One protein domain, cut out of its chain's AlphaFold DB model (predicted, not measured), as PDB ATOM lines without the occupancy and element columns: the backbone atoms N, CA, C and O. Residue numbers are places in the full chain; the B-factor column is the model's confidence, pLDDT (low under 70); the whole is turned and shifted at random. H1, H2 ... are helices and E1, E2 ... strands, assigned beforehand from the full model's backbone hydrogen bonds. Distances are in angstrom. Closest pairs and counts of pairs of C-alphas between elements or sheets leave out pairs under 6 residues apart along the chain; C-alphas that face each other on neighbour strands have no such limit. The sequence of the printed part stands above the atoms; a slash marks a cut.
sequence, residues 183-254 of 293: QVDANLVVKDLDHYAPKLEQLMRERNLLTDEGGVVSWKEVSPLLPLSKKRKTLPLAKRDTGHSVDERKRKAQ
ATOM      1  N   GLN A 183      99.686 116.430 166.667       94.44
ATOM      2  CA  GLN A 183      99.674 115.005 166.919       94.44
ATOM      3  C   GLN A 183      98.669 114.738 168.036       94.44
ATOM      4  O   GLN A 183      98.772 115.322 169.115       94.44
ATOM      5  N   VAL A 184      97.668 113.911 167.751       93.12
ATOM      6  CA  VAL A 184      96.541 113.654 168.654       93.12
ATOM      7  C   VAL A 184      96.385 112.160 168.896       93.12
ATOM      8  O   VAL A 184      96.641 111.349 168.009       93.12
ATOM      9  N   ASP A 185      95.969 111.793 170.106       93.19
ATOM     10  CA  ASP A 185      95.667 110.402 170.444       93.19
ATOM     11  C   ASP A 185      94.396 109.955 169.708       93.19
ATOM     12  O   ASP A 185      93.327 110.551 169.864       93.19
ATOM     13  N   ALA A 186      94.517 108.918 168.881       90.69
ATOM     14  CA  ALA A 186      93.440 108.459 168.013       90.69
ATOM     15  C   ALA A 186      92.215 107.965 168.803       90.69
ATOM     16  O   ALA A 186      91.079 108.258 168.422       90.69
ATOM     17  N   ASN A 187      92.430 107.271 169.926       90.06
ATOM     18  CA  ASN A 187      91.351 106.758 170.771       90.06
ATOM     19  C   ASN A 187      90.618 107.902 171.472       90.06
ATOM     20  O   ASN A 187      89.385 107.913 171.530       90.06
ATOM     21  N   LEU A 188      91.369 108.881 171.981       91.69
ATOM     22  CA  LEU A 188      90.803 110.055 172.632       91.69
ATOM     23  C   LEU A 188      89.982 110.890 171.648       91.69
ATOM     24  O   LEU A 188      88.881 111.307 171.980       91.69
ATOM     25  N   VAL A 189      90.465 111.074 170.416       91.81
ATOM     26  CA  VAL A 189      89.734 111.818 169.382       91.81
ATOM     27  C   VAL A 189      88.411 111.148 169.027       91.81
ATOM     28  O   VAL A 189      87.391 111.832 168.956       91.81
ATOM     29  N   VAL A 190      88.404 109.826 168.826       91.19
ATOM     30  CA  VAL A 190      87.161 109.080 168.572       91.19
ATOM     31  C   VAL A 190      86.198 109.247 169.742       91.19
ATOM     32  O   VAL A 190      85.036 109.579 169.527       91.19
ATOM     33  N   LYS A 191      86.687 109.083 170.974       92.06
ATOM     34  CA  LYS A 191      85.880 109.204 172.190       92.06
ATOM     35  C   LYS A 191      85.288 110.607 172.365       92.06
ATOM     36  O   LYS A 191      84.095 110.735 172.626       92.06
ATOM     37  N   ASP A 192      86.101 111.648 172.218       93.12
ATOM     38  CA  ASP A 192      85.702 113.035 172.479       93.12
ATOM     39  C   ASP A 192      84.824 113.605 171.355       93.12
ATOM     40  O   ASP A 192      83.979 114.473 171.592       93.12
ATOM     41  N   LEU A 193      84.995 113.114 170.122       91.31
ATOM     42  CA  LEU A 193      84.224 113.556 168.961       91.31
ATOM     43  C   LEU A 193      83.070 112.626 168.585       91.31
ATOM     44  O   LEU A 193      82.353 112.967 167.645       91.31
ATOM     45  N   ASP A 194      82.831 111.525 169.300       88.31
ATOM     46  CA  ASP A 194      81.775 110.548 168.981       88.31
ATOM     47  C   ASP A 194      80.405 111.222 168.783       88.31
ATOM     48  O   ASP A 194      79.749 111.061 167.751       88.31
ATOM     49  N   HIS A 195      80.032 112.117 169.704       87.88
ATOM     50  CA  HIS A 195      78.784 112.878 169.606       87.88
ATOM     51  C   HIS A 195      78.700 113.738 168.331       87.88
ATOM     52  O   HIS A 195      77.638 113.874 167.719       87.88
ATOM     53  N   TYR A 196      79.819 114.336 167.915       86.06
ATOM     54  CA  TYR A 196      79.881 115.231 166.758       86.06
ATOM     55  C   TYR A 196      80.070 114.488 165.429       86.06
ATOM     56  O   TYR A 196      79.693 115.013 164.372       86.06
ATOM     57  N   ALA A 197      80.671 113.302 165.472       88.69
ATOM     58  CA  ALA A 197      81.131 112.527 164.335       88.69
ATOM     59  C   ALA A 197      80.964 111.010 164.610       88.69
ATOM     60  O   ALA A 197      81.957 110.287 164.669       88.69
ATOM     61  N   PRO A 198      79.726 110.484 164.639       87.81
ATOM     62  CA  PRO A 198      79.421 109.122 165.108       87.81
ATOM     63  C   PRO A 198      79.942 107.979 164.217       87.81
ATOM     64  O   PRO A 198      79.901 106.818 164.600       87.81
ATOM     65  N   LYS A 199      80.388 108.265 162.988       90.31
ATOM     66  CA  LYS A 199      81.046 107.287 162.100       90.31
ATOM     67  C   LYS A 199      82.563 107.463 162.031       90.31
ATOM     68  O   LYS A 199      83.202 106.889 161.150       90.31
ATOM     69  N   LEU A 200      83.140 108.307 162.885       91.25
ATOM     70  CA  LEU A 200      84.557 108.645 162.799       91.25
ATOM     71  C   LEU A 200      85.433 107.415 163.031       91.25
ATOM     72  O   LEU A 200      86.364 107.207 162.262       91.25
ATOM     73  N   GLU A 201      85.086 106.570 164.007       91.12
ATOM     74  CA  GLU A 201      85.831 105.341 164.298       91.12
ATOM     75  C   GLU A 201      85.920 104.427 163.070       91.12
ATOM     76  O   GLU A 201      87.011 104.022 162.670       91.12
ATOM     77  N   GLN A 202      84.778 104.163 162.427       91.56
ATOM     78  CA  GLN A 202      84.712 103.343 161.218       91.56
ATOM     79  C   GLN A 202      85.611 103.920 160.112       91.56
ATOM     80  O   GLN A 202      86.422 103.197 159.539       91.56
ATOM     81  N   LEU A 203      85.506 105.227 159.846       91.31
ATOM     82  CA  LEU A 203      86.288 105.899 158.804       91.31
ATOM     83  C   LEU A 203      87.795 105.905 159.104       91.31
ATOM     84  O   LEU A 203      88.606 105.799 158.184       91.31
ATOM     85  N   MET A 204      88.182 106.036 160.376       91.81
ATOM     86  CA  MET A 204      89.585 105.977 160.789       91.81
ATOM     87  C   MET A 204      90.151 104.562 160.648       91.81
ATOM     88  O   MET A 204      91.261 104.415 160.140       91.81
ATOM     89  N   ARG A 205      89.388 103.517 161.007       91.19
ATOM     90  CA  ARG A 205      89.792 102.114 160.795       91.19
ATOM     91  C   ARG A 205      89.927 101.772 159.311       91.19
ATOM     92  O   ARG A 205      90.924 101.178 158.923       91.19
ATOM     93  N   GLU A 206      88.992 102.216 158.468       92.00
ATOM     94  CA  GLU A 206      89.061 102.034 157.005       92.00
ATOM     95  C   GLU A 206      90.317 102.670 156.381       92.00
ATOM     96  O   GLU A 206      90.802 102.203 155.351       92.00
ATOM     97  N   ARG A 207      90.864 103.720 157.008       89.94
ATOM     98  CA  ARG A 207      92.111 104.382 156.594       89.94
ATOM     99  C   ARG A 207      93.355 103.918 157.355       89.94
ATOM    100  O   ARG A 207      94.413 104.509 157.164       89.94
ATOM    101  N   ASN A 208      93.250 102.878 158.183       88.56
ATOM    102  CA  ASN A 208      94.332 102.375 159.040       88.56
ATOM    103  C   ASN A 208      94.917 103.433 160.002       88.56
ATOM    104  O   ASN A 208      96.089 103.368 160.357       88.56
ATOM    105  N   LEU A 209      94.104 104.408 160.427       87.25
ATOM    106  CA  LEU A 209      94.481 105.463 161.381       87.25
ATOM    107  C   LEU A 209      94.156 105.094 162.838       87.25
ATOM    108  O   LEU A 209      94.479 105.844 163.752       87.25
ATOM    109  N   LEU A 210      93.474 103.972 163.069       86.31
ATOM    110  CA  LEU A 210      93.101 103.508 164.403       86.31
ATOM    111  C   LEU A 210      93.489 102.037 164.567       86.31
ATOM    112  O   LEU A 210      93.020 101.185 163.810       86.31
ATOM    113  N   THR A 211      94.332 101.759 165.558       81.38
ATOM    114  CA  THR A 211      94.812 100.424 165.935       81.38
ATOM    115  C   THR A 211      94.347 100.074 167.347       81.38
ATOM    116  O   THR A 211      94.110 100.958 168.172       81.38
ATOM    117  N   ASP A 212      94.241  98.780 167.650       75.06
ATOM    118  CA  ASP A 212      93.740  98.313 168.952       75.06
ATOM    119  C   ASP A 212      94.722  98.582 170.114       75.06
ATOM    120  O   ASP A 212      94.316  98.615 171.272       75.06
ATOM    121  N   GLU A 213      95.999  98.845 169.815       72.88
ATOM    122  CA  GLU A 213      97.024  99.236 170.800       72.88
ATOM    123  C   GLU A 213      97.038 100.750 171.094       72.88
ATOM    124  O   GLU A 213      97.785 101.215 171.955       72.88
ATOM    125  N   GLY A 214      96.189 101.525 170.412       70.25
ATOM    126  CA  GLY A 214      96.247 102.982 170.423       70.25
ATOM    127  C   GLY A 214      97.393 103.531 169.576       70.25
ATOM    128  O   GLY A 214      98.277 102.813 169.110       70.25
ATOM    129  N   GLY A 215      97.348 104.834 169.319       84.25
ATOM    130  CA  GLY A 215      98.299 105.472 168.426       84.25
ATOM    131  C   GLY A 215      98.107 106.973 168.357       84.25
ATOM    132  O   GLY A 215      97.042 107.508 168.672       84.25
ATOM    133  N   VAL A 216      99.169 107.646 167.937       90.25
ATOM    134  CA  VAL A 216      99.164 109.079 167.678       90.25
ATOM    135  C   VAL A 216      99.005 109.282 166.177       90.25
ATOM    136  O   VAL A 216      99.713 108.655 165.391       90.25
ATOM    137  N   VAL A 217      98.071 110.144 165.789       91.56
ATOM    138  CA  VAL A 217      97.778 110.464 164.389       91.56
ATOM    139  C   VAL A 217      97.880 111.959 164.143       91.56
ATOM    140  O   VAL A 217      97.651 112.773 165.044       91.56
ATOM    141  N   SER A 218      98.189 112.337 162.903       91.62
ATOM    142  CA  SER A 218      98.176 113.742 162.516       91.62
ATOM    143  C   SER A 218      96.738 114.244 162.396       91.62
ATOM    144  O   SER A 218      95.888 113.629 161.746       91.62
ATOM    145  N   TRP A 219      96.465 115.424 162.954       93.25
ATOM    146  CA  TRP A 219      95.163 116.077 162.819       93.25
ATOM    147  C   TRP A 219      94.760 116.306 161.353       93.25
ATOM    148  O   TRP A 219      93.575 116.249 161.009       93.25
ATOM    149  N   LYS A 220      95.738 116.499 160.460       90.25
ATOM    150  CA  LYS A 220      95.523 116.605 159.012       90.25
ATOM    151  C   LYS A 220      94.827 115.384 158.408       90.25
ATOM    152  O   LYS A 220      94.069 115.528 157.454       90.25
ATOM    153  N   GLU A 221      95.063 114.194 158.951       89.31
ATOM    154  CA  GLU A 221      94.493 112.942 158.443       89.31
ATOM    155  C   GLU A 221      93.072 112.711 158.966       89.31
ATOM    156  O   GLU A 221      92.226 112.153 158.262       89.31
ATOM    157  N   VAL A 222      92.792 113.197 160.179       90.31
ATOM    158  CA  VAL A 222      91.499 113.030 160.852       90.31
ATOM    159  C   VAL A 222      90.495 114.113 160.455       90.31
ATOM    160  O   VAL A 222      89.329 113.812 160.192       90.31
ATOM    161  N   SER A 223      90.918 115.377 160.376       89.19
ATOM    162  CA  SER A 223      90.011 116.511 160.141       89.19
ATOM    163  C   SER A 223      89.134 116.392 158.877       89.19
ATOM    164  O   SER A 223      87.947 116.729 158.971       89.19
ATOM    165  N   PRO A 224      89.598 115.832 157.734       88.12
ATOM    166  CA  PRO A 224      88.762 115.652 156.546       88.12
ATOM    167  C   PRO A 224      87.700 114.550 156.697       88.12
ATOM    168  O   PRO A 224      86.763 114.495 155.902       88.12
ATOM    169  N   LEU A 225      87.809 113.675 157.704       88.69
ATOM    170  CA  LEU A 225      86.826 112.622 157.986       88.69
ATOM    171  C   LEU A 225      85.613 113.146 158.762       88.69
ATOM    172  O   LEU A 225      84.517 112.590 158.656       88.69
ATOM    173  N   LEU A 226      85.772 114.241 159.513       87.44
ATOM    174  CA  LEU A 226      84.708 114.793 160.359       87.44
ATOM    175  C   LEU A 226      83.454 115.198 159.562       87.44
ATOM    176  O   LEU A 226      82.346 114.858 159.989       87.44
ATOM    177  N   PRO A 227      83.558 115.871 158.396       83.19
ATOM    178  CA  PRO A 227      82.386 116.174 157.580       83.19
ATOM    179  C   PRO A 227      81.705 114.922 157.012       83.19
ATOM    180  O   PRO A 227      80.476 114.899 156.938       83.19
ATOM    181  N   LEU A 228      82.481 113.892 156.645       82.69
ATOM    182  CA  LEU A 228      81.992 112.629 156.069       82.69
ATOM    183  C   LEU A 228      81.257 111.768 157.101       82.69
ATOM    184  O   LEU A 228      80.315 111.045 156.776       82.69
ATOM    185  N   SER A 229      81.667 111.882 158.362       81.88
ATOM    186  CA  SER A 229      81.058 111.164 159.475       81.88
ATOM    187  C   SER A 229      79.588 111.557 159.699       81.88
ATOM    188  O   SER A 229      78.749 110.743 160.103       81.88
ATOM    189  N   LYS A 230      79.222 112.796 159.351       76.56
ATOM    190  CA  LYS A 230      77.846 113.285 159.464       76.56
ATOM    191  C   LYS A 230      76.985 112.730 158.324       76.56
ATOM    192  O   LYS A 230      77.136 113.121 157.170       76.56
ATOM    193  N   LYS A 231      75.984 111.895 158.644       59.69
ATOM    194  CA  LYS A 231      74.891 111.556 157.707       59.69
ATOM    195  C   LYS A 231      74.073 112.818 157.407       59.69
ATOM    196  O   LYS A 231      73.078 113.088 158.077       59.69
ATOM    197  N   ARG A 232      74.444 113.595 156.387       60.12
ATOM    198  CA  ARG A 232      73.541 114.627 155.869       60.12
ATOM    199  C   ARG A 232      72.466 113.934 155.037       60.12
ATOM    200  O   ARG A 232      72.731 113.486 153.929       60.12
ATOM    201  N   LYS A 233      71.245 113.830 155.573       63.44
ATOM    202  CA  LYS A 233      70.068 113.505 154.755       63.44
ATOM    203  C   LYS A 233      69.826 114.692 153.821       63.44
ATOM    204  O   LYS A 233      69.217 115.677 154.223       63.44
ATOM    205  N   THR A 234      70.347 114.636 152.603       71.38
ATOM    206  CA  THR A 234      70.044 115.622 151.563       71.38
ATOM    207  C   THR A 234      68.904 115.098 150.712       71.38
ATOM    208  O   THR A 234      69.027 114.059 150.068       71.38
ATOM    209  N   LEU A 235      67.777 115.808 150.727       84.31
ATOM    210  CA  LEU A 235      66.683 115.537 149.802       84.31
ATOM    211  C   LEU A 235      67.054 116.091 148.416       84.31
ATOM    212  O   LEU A 235      67.476 117.256 148.345       84.31
ATOM    213  N   PRO A 236      66.892 115.305 147.335       89.31
ATOM    214  CA  PRO A 236      67.030 115.808 145.970       89.31
ATOM    215  C   PRO A 236      66.067 116.968 145.708       89.31
ATOM    216  O   PRO A 236      64.957 116.959 146.243       89.31
ATOM    217  N   LEU A 237      66.445 117.930 144.868       89.38
ATOM    218  CA  LEU A 237      65.686 119.144 144.552       89.38
ATOM    219  C   LEU A 237      64.259 118.824 144.112       89.38
ATOM    220  O   LEU A 237      63.323 119.457 144.590       89.38
ATOM    221  N   ALA A 238      64.082 117.784 143.295       88.12
ATOM    222  CA  ALA A 238      62.769 117.335 142.832       88.12
ATOM    223  C   ALA A 238      61.829 116.852 143.958       88.12
ATOM    224  O   ALA A 238      60.624 116.764 143.752       88.12
ATOM    225  N   LYS A 239      62.366 116.512 145.137       89.31
ATOM    226  CA  LYS A 239      61.609 116.030 146.306       89.31
ATOM    227  C   LYS A 239      61.502 117.067 147.426       89.31
ATOM    228  O   LYS A 239      61.005 116.735 148.499       89.31
ATOM    229  N   ARG A 240      62.033 118.276 147.232       91.12
ATOM    230  CA  ARG A 240      61.961 119.337 148.241       91.12
ATOM    231  C   ARG A 240      60.637 120.071 148.153       91.12
ATOM    232  O   ARG A 240      60.014 120.129 147.094       91.12
ATOM    233  N   ASP A 241      60.269 120.694 149.265       88.81
ATOM    234  CA  ASP A 241      59.142 121.610 149.288       88.81
ATOM    235  C   ASP A 241      59.347 122.728 148.265       88.81
ATOM    236  O   ASP A 241      60.461 123.207 148.003       88.81
ATOM    237  N   THR A 242      58.237 123.132 147.661       90.69
ATOM    238  CA  THR A 242      58.212 124.177 146.649       90.69
ATOM    239  C   THR A 242      57.374 125.344 147.141       90.69
ATOM    240  O   THR A 242      56.400 125.188 147.879       90.69
ATOM    241  N   GLY A 243      57.769 126.550 146.742       84.62
ATOM    242  CA  GLY A 243      56.967 127.737 147.004       84.62
ATOM    243  C   GLY A 243      55.767 127.859 146.061       84.62
ATOM    244  O   GLY A 243      55.453 126.991 145.245       84.62
ATOM    245  N   HIS A 244      55.118 129.019 146.118       85.38
ATOM    246  CA  HIS A 244      54.163 129.421 145.087       85.38
ATOM    247  C   HIS A 244      54.834 129.537 143.717       85.38
ATOM    248  O   HIS A 244      55.947 130.071 143.629       85.38
ATOM    249  N   SER A 245      54.126 129.095 142.672       88.75
ATOM    250  CA  SER A 245      54.526 129.337 141.283       88.75
ATOM    251  C   SER A 245      54.569 130.839 140.982       88.75
ATOM    252  O   SER A 245      54.062 131.668 141.750       88.75
ATOM    253  N   VAL A 246      55.175 131.211 139.853       86.12
ATOM    254  CA  VAL A 246      55.206 132.609 139.398       86.12
ATOM    255  C   VAL A 246      53.787 133.176 139.282       86.12
ATOM    256  O   VAL A 246      53.524 134.262 139.800       86.12
ATOM    257  N   ASP A 247      52.860 132.425 138.688       85.88
ATOM    258  CA  ASP A 247      51.482 132.880 138.465       85.88
ATOM    259  C   ASP A 247      50.702 133.014 139.775       85.88
ATOM    260  O   ASP A 247      49.999 134.002 139.991       85.88
ATOM    261  N   GLU A 248      50.902 132.088 140.716       87.81
ATOM    262  CA  GLU A 248      50.322 132.197 142.055       87.81
ATOM    263  C   GLU A 248      50.843 133.419 142.815       87.81
ATOM    264  O   GLU A 248      50.068 134.112 143.480       87.81
ATOM    265  N   ARG A 249      52.151 133.709 142.720       84.56
ATOM    266  CA  ARG A 249      52.743 134.901 143.344       84.56
ATOM    267  C   ARG A 249      52.186 136.181 142.731       84.56
ATOM    268  O   ARG A 249      51.845 137.090 143.486       84.56
ATOM    269  N   LYS A 250      52.048 136.236 141.402       84.50
ATOM    270  CA  LYS A 250      51.447 137.377 140.694       84.50
ATOM    271  C   LYS A 250      49.999 137.594 141.119       84.50
ATOM    272  O   LYS A 250      49.660 138.702 141.525       84.50
ATOM    273  N   ARG A 251      49.179 136.536 141.142       86.25
ATOM    274  CA  ARG A 251      47.778 136.614 141.585       86.25
ATOM    275  C   ARG A 251      47.666 137.139 143.017       86.25
ATOM    276  O   ARG A 251      46.887 138.048 143.277       86.25
ATOM    277  N   LYS A 252      48.490 136.628 143.939       86.31
ATOM    278  CA  LYS A 252      48.522 137.106 145.334       86.31
ATOM    279  C   LYS A 252      48.986 138.559 145.452       86.31
ATOM    280  O   LYS A 252      48.482 139.286 146.303       86.31
ATOM    281  N   ALA A 253      49.954 138.986 144.642       84.69
ATOM    282  CA  ALA A 253      50.421 140.371 144.634       84.69
ATOM    283  C   ALA A 253      49.339 141.329 144.110       84.69
ATOM    284  O   ALA A 253      49.107 142.369 144.720       84.69
ATOM    285  N   GLN A 254      48.640 140.947 143.038       84.56
ATOM    286  CA  GLN A 254      47.510 141.701 142.491       84.56
ATOM    287  C   GLN A 254      46.347 141.785 143.483       84.56
ATOM    288  O   GLN A 254      45.826 142.870 143.704       84.56
TER     289      GLN A 254
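AT A GLANCE: This is residues 183 to 254 of the 293 residues of the protein "tRNA pseudouridine synthase" of Phytophthora parasitica (strain INRA-310) (UniProt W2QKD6). A small head of short helices and one short strand pair, residues 183 to 229, sits at one end of a long thin arm, and the lone helix H5 lies at the arm's far end. In the head, H1 and H2 form a helical hairpin, E1 and E2 pair near the beginning of H1, and the short helices H3 and H4 follow E2, H4 packing on H2. The arm, with residues 232 to 243 and 245 to 251 standing free, makes the length of the whole. The printed part has 72 residues with five named helices and two named strands in the order E1 H1 H2 E2 H3 H4 H5; the sheet E1 - E2 is antiparallel and the class is mostly helix. The whole is extended, with a radius of gyration of the C-alphas of 21.4 A and spans of 70 by 19 by 18 A.

HOW THE PARTS SIT: Strand E1, residues 183 to 185, is the antiparallel neighbour of E2, residues 216 to 218, at 136 degrees between directions. N 184 and O 217, and N 217 and O 184, are within hydrogen-bond range, each at 2.9 A. A tight link joins E1 to H1, residues 186 to 193. H1 and H2, residues 200 to 206, form a hairpin and only just touch, with 3 pairs of C-alphas within 8 A, the closest being those of Val 190 and Glu 201 at 5.8 A. They run opposite ways at a shallow tilt of 32 degrees, only just short of steep. H3, residues 219 to 222, is near H1, and is close to but not clearly touching H2, the closest C-alphas being those of Met 204 and Val 222 at 7.3 A. H4, residues 225 to 229, touches H2, the closest C-alphas being those of Leu 200 and Ser 229 at 5.4 A. H3 and H4 meet only through their link. H5, residues 246 to 254, touches no helix and is apart from H4. Every O i to N i+4 pair is within hydrogen-bond range in H1, H2, H4 and H5; H3 is too short for such a pair.

IN THESE COORDINATES: E1 begins at C-alpha 183, (99.674, 115.005, 166.919). E1 and E2 are each 7.0 A from first to last C-alpha, H1 is 10.6 A, H2 9.9 A, H3 5.2 A and H4 6.1 A. H4 ends at C-alpha 229, (81.058, 111.164, 159.475). H5 is 12.3 A long and ends at C-alpha 254, (47.510, 141.701, 142.491).

THE WHOLE: The two C-alphas farthest apart, those of Glu 213 and Gln 254, are 71.1 A apart. The printed part has no cut. The link from H4 to H5, 16 residues, is long. Mean pLDDT of the printed part is 86.5, and residues 231 to 233 are under 70.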